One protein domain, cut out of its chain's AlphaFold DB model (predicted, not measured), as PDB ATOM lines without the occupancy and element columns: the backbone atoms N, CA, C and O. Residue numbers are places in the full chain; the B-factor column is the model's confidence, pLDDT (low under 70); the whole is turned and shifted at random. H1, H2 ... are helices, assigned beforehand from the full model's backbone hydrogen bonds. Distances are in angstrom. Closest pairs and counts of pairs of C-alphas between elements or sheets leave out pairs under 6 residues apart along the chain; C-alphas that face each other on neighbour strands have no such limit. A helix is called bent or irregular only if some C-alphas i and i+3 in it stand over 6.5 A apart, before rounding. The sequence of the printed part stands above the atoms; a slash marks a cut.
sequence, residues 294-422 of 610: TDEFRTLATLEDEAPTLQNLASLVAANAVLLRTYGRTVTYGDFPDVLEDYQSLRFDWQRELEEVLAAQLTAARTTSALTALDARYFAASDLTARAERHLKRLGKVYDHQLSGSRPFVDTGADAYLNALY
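This is residues 294 to 422 of the 610 residues of an uncharacterized protein of Halieaceae bacterium (UniProt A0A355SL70). Two small lobes, each an up-and-down bundle of three helices, stand along the long axis, H1, H2 and H3 in one and H4, H5 and H6 in the other. The end of H5 packs on H2, and H7 sits at the far end of the second lobe. The printed part has 129 residues, with seven named helices, H1 to H7 in order, and no named strand: all helix. It is elongated, 49 by 31 by 24 A, and only just compact, close to loose, with a radius of gyration of the C-alphas of 16.3 A.

Find C-alpha 294 at (64.094, 44.389, 138.590), where H1, residues 294 to 304, begins. H2, residues 310 to 332, spans 29.2 A; it is irregular, with C-alphas 326 and 329 9.4 A apart and a kink of 76 degrees near residue 326. H3, residues 336 to 353, spans 26.0 A. Next come H4, 355 to 364, H5, 368 to 378, H6, 393 to 406, and H7, 415 to 422, ending at C-alpha 422 at (31.125, 80.017, 132.977).

H3 touches H1 with residues 339 to 346 alone; their closest C-alphas, Phe 297 and Val 339, are 6.2 A apart. H2 and H3 form a hairpin, closest at the C-alphas of Val 331 and Pro 337, 6.0 A. Residues 310 to 318 alone of H2 touch H5, about perpendicular at 74 degrees; the closest C-alphas, Ala 314 and Tyr 378, are 5.3 A apart. H4 touches H6 at a shallow tilt of 4 degrees, the same way, the closest C-alphas being Ala 359 and Leu 395, 5.9 A. H5 and H6 form a hairpin, closest at the C-alphas of Thr 368 and Ser 406, 5.5 A. H5 and H7 only just touch, with 3 pairs of C-alphas within 8 A, the closest being Thr 368 and Asn 419, 7.2 A. H1 and H7 are apart. Every O i to N i+4 pair is within hydrogen-bond range in H1, H3, H4, H5, H6 and H7, and 15 of 19 in H2.

The farthest C-alphas, Gly 334 and Tyr 422, are 49.0 A apart. The printed part has no cut. Look to residues 379 to 392 for the long link, H5 to H6; there pLDDT is under 70 at residues 385 to 391.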
ATOM      1  N   THR A 294      62.833  44.210 137.849       90.88
ATOM      2  CA  THR A 294      64.094  44.389 138.590       90.88
ATOM      3  C   THR A 294      64.687  45.793 138.419       90.88
ATOM      4  O   THR A 294      65.210  46.373 139.376       90.88
ATOM      5  N   ASP A 295      64.648  46.343 137.204       88.12
ATOM      6  CA  ASP A 295      65.159  47.690 136.930       88.12
ATOM      7  C   ASP A 295      64.253  48.775 137.544       88.12
ATOM      8  O   ASP A 295      64.754  49.751 138.114       88.12
ATOM      9  N   GLU A 296      62.934  48.582 137.512       90.81
ATOM     10  CA  GLU A 296      61.964  49.487 138.135       90.81
ATOM     11  C   GLU A 296      62.006  49.443 139.667       90.81
ATOM     12  O   GLU A 296      61.957  50.498 140.293       90.81
ATOM     13  N   PHE A 297      62.218  48.277 140.285       89.06
ATOM     14  CA  PHE A 297      62.438  48.162 141.732       89.06
ATOM     15  C   PHE A 297      63.610  49.023 142.209       89.06
ATOM     16  O   PHE A 297      63.531  49.683 143.244       89.06
ATOM     17  N   ARG A 298      64.712  49.060 141.446       86.31
ATOM     18  CA  ARG A 298      65.855  49.924 141.781       86.31
ATOM     19  C   ARG A 298      65.495  51.401 141.673       86.31
ATOM     20  O   ARG A 298      65.954  52.189 142.495       86.31
ATOM     21  N   THR A 299      64.697  51.770 140.674       85.62
ATOM     22  CA  THR A 299      64.209  53.145 140.506       85.62
ATOM     23  C   THR A 299      63.288  53.533 141.662       85.62
ATOM     24  O   THR A 299      63.480  54.589 142.264       85.62
ATOM     25  N   LEU A 300      62.357  52.659 142.045       86.38
ATOM     26  CA  LEU A 300      61.455  52.893 143.166       86.38
ATOM     27  C   LEU A 300      62.211  53.059 144.487       86.38
ATOM     28  O   LEU A 300      61.974  54.038 145.186       86.38
ATOM     29  N   ALA A 301      63.191  52.198 144.775       86.62
ATOM     30  CA  ALA A 301      64.014  52.313 145.979       86.62
ATOM     31  C   ALA A 301      64.722  53.680 146.085       86.62
ATOM     32  O   ALA A 301      64.849  54.233 147.172       86.62
ATOM     33  N   THR A 302      65.144  54.273 144.958       84.62
ATOM     34  CA  THR A 302      65.711  55.635 144.979       84.62
ATOM     35  C   THR A 302      64.679  56.724 145.268       84.62
ATOM     36  O   THR A 302      65.040  57.753 145.833       84.62
ATOM     37  N   LEU A 303      63.414  56.512 144.896       82.50
ATOM     38  CA  LEU A 303      62.317  57.438 145.180       82.50
ATOM     39  C   LEU A 303      61.848  57.327 146.635       82.50
ATOM     40  O   LEU A 303      61.493  58.345 147.219       82.50
ATOM     41  N   GLU A 304      61.877  56.134 147.231       84.25
ATOM     42  CA  GLU A 304      61.538  55.916 148.648       84.25
ATOM     43  C   GLU A 304      62.442  56.702 149.608       84.25
ATOM     44  O   GLU A 304      61.982  57.170 150.649       84.25
ATOM     45  N   ASP A 305      63.710  56.897 149.237       86.12
ATOM     46  CA  ASP A 305      64.672  57.695 150.004       86.12
ATOM     47  C   ASP A 305      64.395  59.215 149.932       86.12
ATOM     48  O   ASP A 305      64.987  60.001 150.685       86.12
ATOM     49  N   GLU A 306      63.511  59.669 149.033       89.06
ATOM     50  CA  GLU A 306      63.153  61.080 148.905       89.06
ATOM     51  C   GLU A 306      62.099  61.525 149.931       89.06
ATOM     52  O   GLU A 306      61.212  60.787 150.351       89.06
ATOM     53  N   ALA A 307      62.142  62.808 150.308       90.88
ATOM     54  CA  ALA A 307      61.130  63.380 151.191       90.88
ATOM     55  C   ALA A 307      59.781  63.585 150.459       90.88
ATOM     56  O   ALA A 307      59.772  64.077 149.321       90.88
ATOM     57  N   PRO A 308      58.636  63.342 151.128       92.31
ATOM     58  CA  PRO A 308      57.310  63.577 150.566       92.31
ATOM     59  C   PRO A 308      57.043  65.078 150.448       92.31
ATOM     60  O   PRO A 308      56.651  65.764 151.390       92.31
ATOM     61  N   THR A 309      57.269  65.611 149.251       94.94
ATOM     62  CA  THR A 309      56.948  66.992 148.877       94.94
ATOM     63  C   THR A 309      55.975  66.996 147.703       94.94
ATOM     64  O   THR A 309      55.915  66.032 146.944       94.94
ATOM     65  N   LEU A 310      55.233  68.092 147.486       93.50
ATOM     66  CA  LEU A 310      54.354  68.196 146.309       93.50
ATOM     67  C   LEU A 310      55.119  67.990 144.992       93.50
ATOM     68  O   LEU A 310      54.572  67.443 144.041       93.50
ATOM     69  N   GLN A 311      56.370  68.448 144.909       94.12
ATOM     70  CA  GLN A 311      57.175  68.260 143.706       94.12
ATOM     71  C   GLN A 311      57.483  66.779 143.476       94.12
ATOM     72  O   GLN A 311      57.257  66.292 142.371       94.12
ATOM     73  N   ASN A 312      57.920  66.067 144.516       93.06
ATOM     74  CA  ASN A 312      58.266  64.651 144.416       93.06
ATOM     75  C   ASN A 312      57.021  63.787 144.192       93.06
ATOM     76  O   ASN A 312      57.045  62.914 143.333       93.06
ATOM     77  N   LEU A 313      55.890  64.095 144.839       93.88
ATOM     78  CA  LEU A 313      54.615  63.423 144.570       93.88
ATOM     79  C   LEU A 313      54.184  63.572 143.106       93.88
ATOM     80  O   LEU A 313      53.775  62.593 142.489       93.88
ATOM     81  N   ALA A 314      54.301  64.770 142.525       92.19
ATOM     82  CA  ALA A 314      54.002  64.956 141.106       92.19
ATOM     83  C   ALA A 314      54.940  64.129 140.209       92.19
ATOM     84  O   ALA A 314      54.486  63.557 139.220       92.19
ATOM     85  N   SER A 315      56.228  64.042 140.559       89.94
ATOM     86  CA  SER A 315      57.192  63.185 139.859       89.94
ATOM     87  C   SER A 315      56.830  61.705 139.978       89.94
ATOM     88  O   SER A 315      56.885  61.005 138.975       89.94
ATOM     89  N   LEU A 316      56.400  61.239 141.154       90.62
ATOM     90  CA  LEU A 316      55.995  59.853 141.401       90.62
ATOM     91  C   LEU A 316      54.712  59.481 140.643       90.62
ATOM     92  O   LEU A 316      54.649  58.431 140.007       90.62
ATOM     93  N   VAL A 317      53.703  60.359 140.637       90.50
ATOM     94  CA  VAL A 317      52.477  60.181 139.837       90.50
ATOM     95  C   VAL A 317      52.811  60.136 138.345       90.50
ATOM     96  O   VAL A 317      52.325  59.260 137.626       90.50
ATOM     97  N   ALA A 318      53.676  61.041 137.879       87.81
ATOM     98  CA  ALA A 318      54.140  61.048 136.497       87.81
ATOM     99  C   ALA A 318      54.952  59.789 136.155       87.81
ATOM    100  O   ALA A 318      54.739  59.225 135.085       87.81
ATOM    101  N   ALA A 319      55.829  59.325 137.050       85.44
ATOM    102  CA  ALA A 319      56.614  58.106 136.884       85.44
ATOM    103  C   ALA A 319      55.707  56.876 136.773       85.44
ATOM    104  O   ALA A 319      55.828  56.129 135.809       85.44
ATOM    105  N   ASN A 320      54.713  56.735 137.655       84.56
ATOM    106  CA  ASN A 320      53.725  55.658 137.577       84.56
ATOM    107  C   ASN A 320      52.927  55.701 136.252       84.56
ATOM    108  O   ASN A 320      52.740  54.687 135.580       84.56
ATOM    109  N   ALA A 321      52.519  56.894 135.802       82.62
ATOM    110  CA  ALA A 321      51.853  57.056 134.507       82.62
ATOM    111  C   ALA A 321      52.774  56.737 133.309       82.62
ATOM    112  O   ALA A 321      52.307  56.233 132.284       82.62
ATOM    113  N   VAL A 322      54.074  57.036 133.412       86.06
ATOM    114  CA  VAL A 322      55.089  56.689 132.407       86.06
ATOM    115  C   VAL A 322      55.351  55.189 132.397       86.06
ATOM    116  O   VAL A 322      55.448  54.632 131.308       86.06
ATOM    117  N   LEU A 323      55.398  54.534 133.555       86.25
ATOM    118  CA  LEU A 323      55.579  53.091 133.694       86.25
ATOM    119  C   LEU A 323      54.435  52.357 132.985       86.25
ATOM    120  O   LEU A 323      54.679  51.617 132.032       86.25
ATOM    121  N   LEU A 324      53.179  52.668 133.322       84.38
ATOM    122  CA  LEU A 324      52.014  52.066 132.658       84.38
ATOM    123  C   LEU A 324      51.995  52.327 131.144       84.38
ATOM    124  O   LEU A 324      51.598  51.463 130.367       84.38
ATOM    125  N   ARG A 325      52.453  53.501 130.698       86.50
ATOM    126  CA  ARG A 325      52.545  53.828 129.265       86.50
ATOM    127  C   ARG A 325      53.682  53.094 128.554       86.50
ATOM    128  O   ARG A 325      53.543  52.761 127.383       86.50
ATOM    129  N   THR A 326      54.810  52.909 129.230       87.19
ATOM    130  CA  THR A 326      56.031  52.322 128.666       87.19
ATOM    131  C   THR A 326      55.903  50.814 128.546       87.19
ATOM    132  O   THR A 326      56.247  50.254 127.508       87.19
ATOM    133  N   TYR A 327      55.381  50.175 129.592       88.81
ATOM    134  CA  TYR A 327      55.281  48.724 129.684       88.81
ATOM    135  C   TYR A 327      53.912  48.193 129.241       88.81
ATOM    136  O   TYR A 327      53.806  47.023 128.871       88.81
ATOM    137  N   GLY A 328      52.872  49.034 129.200       88.56
ATOM    138  CA  GLY A 328      51.546  48.651 128.715       88.56
ATOM    139  C   GLY A 328      50.995  47.445 129.473       88.56
ATOM    140  O   GLY A 328      51.043  47.403 130.699       88.56
ATOM    141  N   ARG A 329      50.505  46.437 128.745       89.00
ATOM    142  CA  ARG A 329      50.025  45.173 129.329       89.00
ATOM    143  C   ARG A 329      51.125  44.259 129.871       89.00
ATOM    144  O   ARG A 329      50.807  43.317 130.582       89.00
ATOM    145  N   THR A 330      52.403  44.537 129.611       89.31
ATOM    146  CA  THR A 330      53.520  43.734 130.154       89.31
ATOM    147  C   THR A 330      53.516  43.716 131.682       89.31
ATOM    148  O   THR A 330      53.951  42.745 132.283       89.31
ATOM    149  N   VAL A 331      52.965  44.756 132.315       89.06
ATOM    150  CA  VAL A 331      52.899  44.884 133.777       89.06
ATOM    151  C   VAL A 331      52.042  43.818 134.475       89.06
ATOM    152  O   VAL A 331      51.998  43.777 135.698       89.06
ATOM    153  N   THR A 332      51.316  42.982 133.726       89.56
ATOM    154  CA  THR A 332      50.529  41.870 134.283       89.56
ATOM    155  C   THR A 332      51.293  40.545 134.320       89.56
ATOM    156  O   THR A 332      50.705  39.534 134.692       89.56
ATOM    157  N   TYR A 333      52.552  40.527 133.878       89.19
ATOM    158  CA  TYR A 333      53.391  39.332 133.783       89.19
ATOM    159  C   TYR A 333      54.539  39.386 134.789       89.19
ATOM    160  O   TYR A 333      55.008  40.473 135.130       89.19
ATOM    161  N   GLY A 334      55.013  38.208 135.198       89.25
ATOM    162  CA  GLY A 334      56.183  38.074 136.063       89.25
ATOM    163  C   GLY A 334      56.039  38.831 137.384       89.25
ATOM    164  O   GLY A 334      54.941  38.920 137.936       89.25
ATOM    165  N   ASP A 335      57.140  39.432 137.831       90.94
ATOM    166  CA  ASP A 335      57.237  40.198 139.087       90.94
ATOM    167  C   ASP A 335      56.744  41.665 138.980       90.94
ATOM    168  O   ASP A 335      56.787  42.435 139.940       90.94
ATOM    169  N   PHE A 336      56.276  42.109 137.811       89.12
ATOM    170  CA  PHE A 336      55.837  43.498 137.595       89.12
ATOM    171  C   PHE A 336      54.601  43.935 138.417       89.12
ATOM    172  O   PHE A 336      54.538  45.109 138.801       89.12
ATOM    173  N   PRO A 337      53.606  43.066 138.698       90.88
ATOM    174  CA  PRO A 337      52.485  43.415 139.567       90.88
ATOM    175  C   PRO A 337      52.925  43.881 140.959       90.88
ATOM    176  O   PRO A 337      52.355  44.846 141.466       90.88
ATOM    177  N   ASP A 338      53.970  43.271 141.522       90.44
ATOM    178  CA  ASP A 338      54.511  43.637 142.836       90.44
ATOM    179  C   ASP A 338      55.131  45.044 142.792       90.44
ATOM    180  O   ASP A 338      54.855  45.884 143.645       90.44
ATOM    181  N   VAL A 339      55.864  45.370 141.717       90.12
ATOM    182  CA  VAL A 339      56.380  46.732 141.478       90.12
ATOM    183  C   VAL A 339      55.245  47.755 141.427       90.12
ATOM    184  O   VAL A 339      55.348  48.837 142.003       90.12
ATOM    185  N   LEU A 340      54.150  47.442 140.728       88.75
ATOM    186  CA  LEU A 340      52.994  48.336 140.657       88.75
ATOM    187  C   LEU A 340      52.331  48.534 142.022       88.75
ATOM    188  O   LEU A 340      51.878  49.646 142.303       88.75
ATOM    189  N   GLU A 341      52.247  47.482 142.835       88.75
ATOM    190  CA  GLU A 341      51.721  47.553 144.199       88.75
ATOM    191  C   GLU A 341      52.597  48.452 145.081       88.75
ATOM    192  O   GLU A 341      52.068  49.321 145.780       88.75
ATOM    193  N   ASP A 342      53.921  48.355 144.966       89.88
ATOM    194  CA  ASP A 342      54.849  49.181 145.742       89.88
ATOM    195  C   ASP A 342      54.836  50.654 145.289       89.88
ATOM    196  O   ASP A 342      54.730  51.562 146.120       89.88
ATOM    197  N   TYR A 343      54.811  50.933 143.977       88.88
ATOM    198  CA  TYR A 343      54.625  52.299 143.455       88.88
ATOM    199  C   TYR A 343      53.293  52.915 143.915       88.88
ATOM    200  O   TYR A 343      53.210  54.121 144.180       88.88
ATOM    201  N   GLN A 344      52.223  52.114 143.981       87.44
ATOM    202  CA  GLN A 344      50.924  52.558 144.489       87.44
ATOM    203  C   GLN A 344      50.979  52.834 145.990       87.44
ATOM    204  O   GLN A 344      50.512  53.891 146.419       87.44
ATOM    205  N   SER A 345      51.595  51.941 146.760       88.44
ATOM    206  CA  SER A 345      51.746  52.067 148.210       88.44
ATOM    207  C   SER A 345      52.535  53.321 148.585       88.44
ATOM    208  O   SER A 345      52.038  54.145 149.356       88.44
ATOM    209  N   LEU A 346      53.690  53.552 147.948       90.56
ATOM    210  CA  LEU A 346      54.494  54.758 148.165       90.56
ATOM    211  C   LEU A 346      53.720  56.033 147.804       90.56
ATOM    212  O   LEU A 346      53.727  57.012 148.557       90.56
ATOM    213  N   ARG A 347      52.997  56.025 146.671       90.88
ATOM    214  CA  ARG A 347      52.151  57.159 146.266       90.88
ATOM    215  C   ARG A 347      51.107  57.465 147.334       90.88
ATOM    216  O   ARG A 347      50.935  58.633 147.688       90.88
ATOM    217  N   PHE A 348      50.414  56.445 147.831       88.31
ATOM    218  CA  PHE A 348      49.374  56.620 148.838       88.31
ATOM    219  C   PHE A 348      49.931  57.136 150.160       88.31
ATOM    220  O   PHE A 348      49.328  58.033 150.758       88.31
ATOM    221  N   ASP A 349      51.088  56.644 150.594       90.12
ATOM    222  CA  ASP A 349      51.747  57.149 151.796       90.12
ATOM    223  C   ASP A 349      52.103  58.634 151.655       90.12
ATOM    224  O   ASP A 349      51.753  59.437 152.526       90.12
ATOM    225  N   TRP A 350      52.667  59.047 150.516       93.44
ATOM    226  CA  TRP A 350      52.981  60.455 150.254       93.44
ATOM    227  C   TRP A 350      51.734  61.339 150.141       93.44
ATOM    228  O   TRP A 350      51.715  62.448 150.679       93.44
ATOM    229  N   GLN A 351      50.670  60.872 149.482       91.94
ATOM    230  CA  GLN A 351      49.395  61.598 149.410       91.94
ATOM    231  C   GLN A 351      48.763  61.769 150.798       91.94
ATOM    232  O   GLN A 351      48.191  62.823 151.081       91.94
ATOM    233  N   ARG A 352      48.888  60.764 151.674       89.56
ATOM    234  CA  ARG A 352      48.409  60.825 153.060       89.56
ATOM    235  C   ARG A 352      49.216  61.818 153.889       89.56
ATOM    236  O   ARG A 352      48.628  62.608 154.623       89.56
ATOM    237  N   GLU A 353      50.539  61.808 153.776       92.31
ATOM    238  CA  GLU A 353      51.394  62.772 154.482       92.31
ATOM    239  C   GLU A 353      51.162  64.213 154.011       92.31
ATOM    240  O   GLU A 353      51.187  65.151 154.810       92.31
ATOM    241  N   LEU A 354      50.862  64.393 152.722       94.88
ATOM    242  CA  LEU A 354      50.593  65.690 152.105       94.88
ATOM    243  C   LEU A 354      49.109  66.084 152.108       94.88
ATOM    244  O   LEU A 354      48.759  67.082 151.472       94.88
ATOM    245  N   GLU A 355      48.238  65.362 152.824       92.81
ATOM    246  CA  GLU A 355      46.780  65.530 152.733       92.81
ATOM    247  C   GLU A 355      46.342  66.985 152.971       92.81
ATOM    248  O   GLU A 355      45.599  67.548 152.170       92.81
ATOM    249  N   GLU A 356      46.837  67.641 154.026       93.88
ATOM    250  CA  GLU A 356      46.470  69.035 154.329       93.88
ATOM    251  C   GLU A 356      46.924  70.013 153.236       93.88
ATOM    252  O   GLU A 356      46.211  70.956 152.884       93.88
ATOM    253  N   VAL A 357      48.104  69.776 152.660       94.88
ATOM    254  CA  VAL A 357      48.660  70.624 151.602       94.88
ATOM    255  C   VAL A 357      47.871  70.435 150.303       94.88
ATOM    256  O   VAL A 357      47.530  71.417 149.643       94.88
ATOM    257  N   LEU A 358      47.531  69.193 149.952       94.25
ATOM    258  CA  LEU A 358      46.706  68.863 148.789       94.25
ATOM    259  C   LEU A 358      45.285  69.418 148.939       94.25
ATOM    260  O   LEU A 358      44.768  70.037 148.009       94.25
ATOM    261  N   ALA A 359      44.678  69.289 150.122       93.19
ATOM    262  CA  ALA A 359      43.372  69.870 150.422       93.19
ATOM    263  C   ALA A 359      43.378  71.397 150.250       93.19
ATOM    264  O   ALA A 359      42.429  71.957 149.696       93.19
ATOM    265  N   ALA A 360      44.452  72.074 150.672       93.88
ATOM    266  CA  ALA A 360      44.607  73.511 150.476       93.88
ATOM    267  C   ALA A 360      44.727  73.889 148.987       93.88
ATOM    268  O   ALA A 360      44.090  74.854 148.563       93.88
ATOM    269  N   GLN A 361      45.479  73.125 148.182       95.12
ATOM    270  CA  GLN A 361      45.580  73.339 146.728       95.12
ATOM    271  C   GLN A 361      44.225  73.159 146.033       95.12
ATOM    272  O   GLN A 361      43.809  74.025 145.264       95.12
ATOM    273  N   LEU A 362      43.509  72.075 146.350       93.19
ATOM    274  CA  LEU A 362      42.177  71.805 145.808       93.19
ATOM    275  C   LEU A 362      41.179  72.901 146.197       93.19
ATOM    276  O   LEU A 362      40.453  73.396 145.346       93.19
ATOM    277  N   THR A 363      41.187  73.340 147.458       92.44
ATOM    278  CA  THR A 363      40.309  74.421 147.944       92.44
ATOM    279  C   THR A 363      40.624  75.771 147.291       92.44
ATOM    280  O   THR A 363      39.737  76.606 147.126       92.44
ATOM    281  N   ALA A 364      41.885  76.016 146.928       91.94
ATOM    282  CA  ALA A 364      42.293  77.240 146.246       91.94
ATOM    283  C   ALA A 364      41.919  77.252 144.751       91.94
ATOM    284  O   ALA A 364      41.822  78.335 144.163       91.94
ATOM    285  N   ALA A 365      41.710  76.085 144.133       90.94
ATOM    286  CA  ALA A 365      41.321  75.969 142.735       90.94
ATOM    287  C   ALA A 365      39.849  76.361 142.544       90.94
ATOM    288  O   ALA A 365      38.946  75.770 143.122       90.94
ATOM    289  N   ARG A 366      39.614  77.382 141.714       84.56
ATOM    290  CA  ARG A 366      38.281  77.980 141.507       84.56
ATOM    291  C   ARG A 366      37.614  77.591 140.196       84.56
ATOM    292  O   ARG A 366      36.509  78.049 139.928       84.56
ATOM    293  N   THR A 367      38.301  76.833 139.351       86.75
ATOM    294  CA  THR A 367      37.827  76.513 138.009       86.75
ATOM    295  C   THR A 367      37.980  75.030 137.725       86.75
ATOM    296  O   THR A 367      38.865  74.364 138.273       86.75
ATOM    297  N   THR A 368      37.135  74.520 136.832       85.38
ATOM    298  CA  THR A 368      37.139  73.102 136.466       85.38
ATOM    299  C   THR A 368      38.479  72.687 135.864       85.38
ATOM    300  O   THR A 368      39.011  71.655 136.261       85.38
ATOM    301  N   SER A 369      39.095  73.496 134.989       83.75
ATOM    302  CA  SER A 369      40.392  73.114 134.410       83.75
ATOM    303  C   SER A 369      41.527  73.092 135.439       83.75
ATOM    304  O   SER A 369      42.394  72.224 135.358       83.75
ATOM    305  N   ALA A 370      41.511  73.987 136.435       87.81
ATOM    306  CA  ALA A 370      42.499  73.992 137.509       87.81
ATOM    307  C   ALA A 370      42.360  72.752 138.404       87.81
ATOM    308  O   ALA A 370      43.362  72.125 138.736       87.81
ATOM    309  N   LEU A 371      41.125  72.369 138.742       89.44
ATOM    310  CA  LEU A 371      40.842  71.146 139.495       89.44
ATOM    311  C   LEU A 371      41.291  69.904 138.722       89.44
ATOM    312  O   LEU A 371      42.030  69.090 139.266       89.44
ATOM    313  N   THR A 372      40.939  69.794 137.438       86.44
ATOM    314  CA  THR A 372      41.376  68.679 136.582       86.44
ATOM    315  C   THR A 372      42.899  68.637 136.413       86.44
ATOM    316  O   THR A 372      43.483  67.559 136.352       86.44
ATOM    317  N   ALA A 373      43.572  69.791 136.365       88.44
ATOM    318  CA  ALA A 373      45.031  69.846 136.309       88.44
ATOM    319  C   ALA A 373      45.689  69.392 137.623       88.44
ATOM    320  O   ALA A 373      46.744  68.765 137.580       88.44
ATOM    321  N   LEU A 374      45.089  69.700 138.778       91.81
ATOM    322  CA  LEU A 374      45.551  69.204 140.078       91.81
ATOM    323  C   LEU A 374      45.312  67.698 140.222       91.81
ATOM    324  O   LEU A 374      46.221  67.002 140.667       91.81
ATOM    325  N   ASP A 375      44.139  67.213 139.800       89.75
ATOM    326  CA  ASP A 375      43.797  65.787 139.732       89.75
ATOM    327  C   ASP A 375      44.863  65.026 138.929       89.75
ATOM    328  O   ASP A 375      45.630  64.243 139.481       89.75
ATOM    329  N   ALA A 376      45.061  65.407 137.663       88.12
ATOM    330  CA  ALA A 376      46.044  64.781 136.779       88.12
ATOM    331  C   ALA A 376      47.506  64.889 137.257       88.12
ATOM    332  O   ALA A 376      48.360  64.131 136.797       88.12
ATOM    333  N   ARG A 377      47.824  65.858 138.125       92.50
ATOM    334  CA  ARG A 377      49.190  66.094 138.611       92.50
ATOM    335  C   ARG A 377      49.517  65.320 139.883       92.50
ATOM    336  O   ARG A 377      50.672  64.945 140.060       92.50
ATOM    337  N   TYR A 378      48.550  65.149 140.778       93.50
ATOM    338  CA  TYR A 378      48.791  64.618 142.124       93.50
ATOM    339  C   TYR A 378      48.068  63.306 142.410       93.50
ATOM    340  O   TYR A 378      48.325  62.696 143.447       93.50
ATOM    341  N   PHE A 379      47.199  62.860 141.507       90.44
ATOM    342  CA  PHE A 379      46.339  61.707 141.703       90.44
ATOM    343  C   PHE A 379      46.380  60.798 140.472       90.44
ATOM    344  O   PHE A 379      46.462  61.251 139.329       90.44
ATOM    345  N   ALA A 380      46.367  59.487 140.705       84.44
ATOM    346  CA  ALA A 380      46.165  58.507 139.649       84.44
ATOM    347  C   ALA A 380      44.670  58.371 139.324       84.44
ATOM    348  O   ALA A 380      43.793  58.756 140.102       84.44
ATOM    349  N   ALA A 381      44.364  57.779 138.168       74.62
ATOM    350  CA  ALA A 381      42.983  57.537 137.772       74.62
ATOM    351  C   ALA A 381      42.242  56.728 138.853       74.62
ATOM    352  O   ALA A 381      42.656  55.627 139.205       74.62
ATOM    353  N   SER A 382      41.101  57.246 139.313       70.75
ATOM    354  CA  SER A 382      40.244  56.688 140.378       70.75
ATOM    355  C   SER A 382      40.606  57.040 141.825       70.75
ATOM    356  O   SER A 382      39.752  56.814 142.687       70.75
ATOM    357  N   ASP A 383      41.760  57.664 142.098       80.88
ATOM    358  CA  ASP A 383      42.195  58.036 143.461       80.88
ATOM    359  C   ASP A 383      41.183  58.954 144.181       80.88
ATOM    360  O   ASP A 383      41.032  58.870 145.397       80.88
ATOM    361  N   LEU A 384      40.469  59.816 143.442       78.25
ATOM    362  CA  LEU A 384      39.479  60.761 143.986       78.25
ATOM    363  C   LEU A 384      38.014  60.342 143.774       78.25
ATOM    364  O   LEU A 384      37.104  61.072 144.155       78.25
ATOM    365  N   THR A 385      37.754  59.178 143.174       67.81
ATOM    366  CA  THR A 385      36.379  58.738 142.867       67.81
ATOM    367  C   THR A 385      35.646  58.187 144.095       67.81
ATOM    368  O   THR A 385      36.242  57.906 145.127       67.81
ATOM    369  N   ALA A 386      34.340  57.912 143.987       56.09
ATOM    370  CA  ALA A 386      33.586  57.231 145.050       56.09
ATOM    371  C   ALA A 386      34.127  55.825 145.407       56.09
ATOM    372  O   ALA A 386      33.799  55.295 146.470       56.09
ATOM    373  N   ARG A 387      34.944  55.224 144.523       50.94
ATOM    374  CA  ARG A 387      35.675  53.966 144.750       50.94
ATOM    375  C   ARG A 387      37.053  54.165 145.386       50.94
ATOM    376  O   ARG A 387      37.720  53.167 145.638       50.94
ATOM    377  N   ALA A 388      37.467  55.408 145.634       57.41
ATOM    378  CA  ALA A 388      38.701  55.716 146.334       57.41
ATOM    379  C   ALA A 388      38.773  54.929 147.643       57.41
ATOM    380  O   ALA A 388      37.772  54.776 148.360       57.41
ATOM    381  N   GLU A 389      39.966  54.441 147.966       59.25
ATOM    382  CA  GLU A 389      40.198  53.800 149.247       59.25
ATOM    383  C   GLU A 389      39.781  54.726 150.396       59.25
ATOM    384  O   GLU A 389      39.789  55.958 150.287       59.25
ATOM    385  N   ARG A 390      39.435  54.133 151.546       62.97
ATOM    386  CA  ARG A 390      39.000  54.864 152.754       62.97
ATOM    387  C   ARG A 390      39.931  56.030 153.129       62.97
ATOM    388  O   ARG A 390      39.474  56.956 153.799       62.97
ATOM    389  N   HIS A 391      41.187  55.973 152.696       68.38
ATOM    390  CA  HIS A 391      42.285  56.862 153.043       68.38
ATOM    391  C   HIS A 391      42.295  58.211 152.295       68.38
ATOM    392  O   HIS A 391      42.717  59.188 152.898       68.38
ATOM    393  N   LEU A 392      41.752  58.326 151.072       82.38
ATOM    394  CA  LEU A 392      41.678  59.608 150.325       82.38
ATOM    395  C   LEU A 392      40.281  60.247 150.331       82.38
ATOM    396  O   LEU A 392      40.027  61.265 149.683       82.38
ATOM    397  N   LYS A 393      39.355  59.684 151.113       83.88
ATOM    398  CA  LYS A 393      37.944  60.093 151.152       83.88
ATOM    399  C   LYS A 393      37.741  61.581 151.451       83.88
ATOM    400  O   LYS A 393      36.759  62.165 150.996       83.88
ATOM    401  N   ARG A 394      38.616  62.201 152.250       87.12
ATOM    402  CA  ARG A 394      38.538  63.638 152.548       87.12
ATOM    403  C   ARG A 394      38.919  64.479 151.332       87.12
ATOM    404  O   ARG A 394      38.168  65.394 151.010       87.12
ATOM    405  N   LEU A 395      40.020  64.154 150.652       88.94
ATOM    406  CA  LEU A 395      40.437  64.841 149.425       88.94
ATOM    407  C   LEU A 395      39.394  64.692 148.318       88.94
ATOM    408  O   LEU A 395      39.033  65.698 147.718       88.94
ATOM    409  N   GLY A 396      38.824  63.494 148.144       87.25
ATOM    410  CA  GLY A 396      37.706  63.269 147.220       87.25
ATOM    411  C   GLY A 396      36.514  64.184 147.518       87.25
ATOM    412  O   GLY A 396      36.034  64.883 146.636       87.25
ATOM    413  N   LYS A 397      36.106  64.309 148.790       88.06
ATOM    414  CA  LYS A 397      35.031  65.243 149.183       88.06
ATOM    415  C   LYS A 397      35.358  66.711 148.908       88.06
ATOM    416  O   LYS A 397      34.458  67.467 148.552       88.06
ATOM    417  N   VAL A 398      36.603  67.135 149.138       89.69
ATOM    418  CA  VAL A 398      37.035  68.514 148.851       89.69
ATOM    419  C   VAL A 398      36.999  68.759 147.345       89.69
ATOM    420  O   VAL A 398      36.445  69.769 146.918       89.69
ATOM    421  N   TYR A 399      37.530  67.824 146.556       89.00
ATOM    422  CA  TYR A 399      37.496  67.868 145.098       89.00
ATOM    423  C   TYR A 399      36.060  67.941 144.572       89.00
ATOM    424  O   TYR A 399      35.735  68.883 143.856       89.00
ATOM    425  N   ASP A 400      35.182  67.031 145.001       87.81
ATOM    426  CA  ASP A 400      33.773  66.992 144.594       87.81
ATOM    427  C   ASP A 400      33.035  68.286 144.951       87.81
ATOM    428  O   ASP A 400      32.263  68.813 144.149       87.81
ATOM    429  N   HIS A 401      33.287  68.835 146.145       88.12
ATOM    430  CA  HIS A 401      32.686  70.098 146.562       88.12
ATOM    431  C   HIS A 401      33.109  71.254 145.649       88.12
ATOM    432  O   HIS A 401      32.245  71.981 145.156       88.12
ATOM    433  N   GLN A 402      34.408  71.402 145.376       88.75
ATOM    434  CA  GLN A 402      34.904  72.461 144.492       88.75
ATOM    435  C   GLN A 402      34.436  72.258 143.046       88.75
ATOM    436  O   GLN A 402      33.985  73.207 142.406       88.75
ATOM    437  N   LEU A 403      34.456  71.013 142.563       86.38
ATOM    438  CA  LEU A 403      34.011  70.656 141.220       86.38
ATOM    439  C   LEU A 403      32.524  70.960 141.027       86.38
ATOM    440  O   LEU A 403      32.151  71.506 139.995       86.38
ATOM    441  N   SER A 404      31.678  70.678 142.022       83.94
ATOM    442  CA  SER A 404      30.247  71.006 141.962       83.94
ATOM    443  C   SER A 404      29.984  72.511 141.832       83.94
ATOM    444  O   SER A 404      29.052  72.911 141.140       83.94
ATOM    445  N   GLY A 405      30.830  73.352 142.438       82.75
ATOM    446  CA  GLY A 405      30.725  74.809 142.335       82.75
ATOM    447  C   GLY A 405      31.243  75.372 141.008       82.75
ATOM    448  O   GLY A 405      30.741  76.390 140.534       82.75
ATOM    449  N   SER A 406      32.230  74.718 140.389       84.50
ATOM    450  CA  SER A 406      32.818  75.152 139.114       84.50
ATOM    451  C   SER A 406      32.187  74.489 137.883       84.50
ATOM    452  O   SER A 406      32.501  74.879 136.754       84.50
ATOM    453  N   ARG A 407      31.324  73.484 138.077       86.94
ATOM    454  CA  ARG A 407      30.698  72.683 137.017       86.94
ATOM    455  C   ARG A 407      29.163  72.643 137.148       86.94
ATOM    456  O   ARG A 407      28.605  71.566 137.357       86.94
ATOM    457  N   PRO A 408      28.460  73.784 137.022       87.25
ATOM    458  CA  PRO A 408      26.997  73.803 137.065       87.25
ATOM    459  C   PRO A 408      26.327  73.046 135.907       87.25
ATOM    460  O   PRO A 408      25.179  72.640 136.057       87.25
ATOM    461  N   PHE A 409      27.016  72.844 134.776       89.25
ATOM    462  CA  PHE A 409      26.469  72.143 133.606       89.25
ATOM    463  C   PHE A 409      27.001  70.711 133.522       89.25
ATOM    464  O   PHE A 409      28.218  70.496 133.437       89.25
ATOM    465  N   VAL A 410      26.094  69.736 133.559       85.56
ATOM    466  CA  VAL A 410      26.401  68.302 133.546       85.56
ATOM    467  C   VAL A 410      25.430  67.591 132.603       85.56
ATOM    468  O   VAL A 410      24.256  67.946 132.562       85.56
ATOM    469  N   ASP A 411      25.926  66.592 131.873       82.25
ATOM    470  CA  ASP A 411      25.162  65.717 130.972       82.25
ATOM    471  C   ASP A 411      24.496  66.433 129.782       82.25
ATOM    472  O   ASP A 411      23.546  65.925 129.195       82.25
ATOM    473  N   THR A 412      25.043  67.580 129.373       79.31
ATOM    474  CA  THR A 412      24.561  68.387 128.234       79.31
ATOM    475  C   THR A 412      25.221  68.027 126.897       79.31
ATOM    476  O   THR A 412      24.991  68.663 125.874       79.31
ATOM    477  N   GLY A 413      26.167  67.080 126.898       81.06
ATOM    478  CA  GLY A 413      27.014  66.766 125.737       81.06
ATOM    479  C   GLY A 413      28.096  67.814 125.428       81.06
ATOM    480  O   GLY A 413      29.036  67.514 124.693       81.06
ATOM    481  N   ALA A 414      28.036  69.003 126.041       87.00
ATOM    482  CA  ALA A 414      29.017  70.079 125.874       87.00
ATOM    483  C   ALA A 414      29.505  70.698 127.201       87.00
ATOM    484  O   ALA A 414      30.027  71.818 127.228       87.00
ATOM    485  N   ASP A 415      29.384  69.954 128.304       88.88
ATOM    486  CA  ASP A 415      29.689  70.386 129.673       88.88
ATOM    487  C   ASP A 415      31.033  71.109 129.792       88.88
ATOM    488  O   ASP A 415      31.123  72.188 130.373       88.88
ATOM    489  N   ALA A 416      32.104  70.517 129.257       88.81
ATOM    490  CA  ALA A 416      33.450  71.066 129.390       88.81
ATOM    491  C   ALA A 416      33.546  72.473 128.780       88.81
ATOM    492  O   ALA A 416      34.190  73.351 129.351       88.81
ATOM    493  N   TYR A 417      32.857  72.697 127.661       92.38
ATOM    494  CA  TYR A 417      32.859  73.970 126.955       92.38
ATOM    495  C   TYR A 417      32.021  75.024 127.691       92.38
ATOM    496  O   TYR A 417      32.495  76.135 127.935       92.38
ATOM    497  N   LEU A 418      30.798  74.675 128.112       92.94
ATOM    498  CA  LEU A 418      29.918  75.600 128.838       92.94
ATOM    499  C   LEU A 418      30.495  75.988 130.204       92.94
ATOM    500  O   LEU A 418      30.444  77.156 130.590       92.94
ATOM    501  N   ASN A 419      31.109  75.038 130.914       93.62
ATOM    502  CA  ASN A 419      31.757  75.316 132.195       93.62
ATOM    503  C   ASN A 419      33.060  76.113 132.024       93.62
ATOM    504  O   ASN A 419      33.366  76.952 132.870       93.62
ATOM    505  N   ALA A 420      33.812  75.923 130.932       93.38
ATOM    506  CA  ALA A 420      34.955  76.786 130.615       93.38
ATOM    507  C   ALA A 420      34.507  78.236 130.361       93.38
ATOM    508  O   ALA A 420      35.158  79.176 130.823       93.38
ATOM    509  N   LEU A 421      33.364  78.433 129.695       94.12
ATOM    510  CA  LEU A 421      32.768  79.756 129.498       94.12
ATOM    511  C   LEU A 421      32.283  80.378 130.812       94.12
ATOM    512  O   LEU A 421      32.637  81.519 131.103       94.12
ATOM    513  N   TYR A 422      31.558  79.616 131.633       94.12
ATOM    514  CA  TYR A 422      31.125  80.017 132.977       94.12
ATOM    515  C   TYR A 422      32.300  80.471 133.858       94.12
ATOM    516  O   TYR A 422      32.257  81.540 134.471       94.12
TER     517      TYR A 422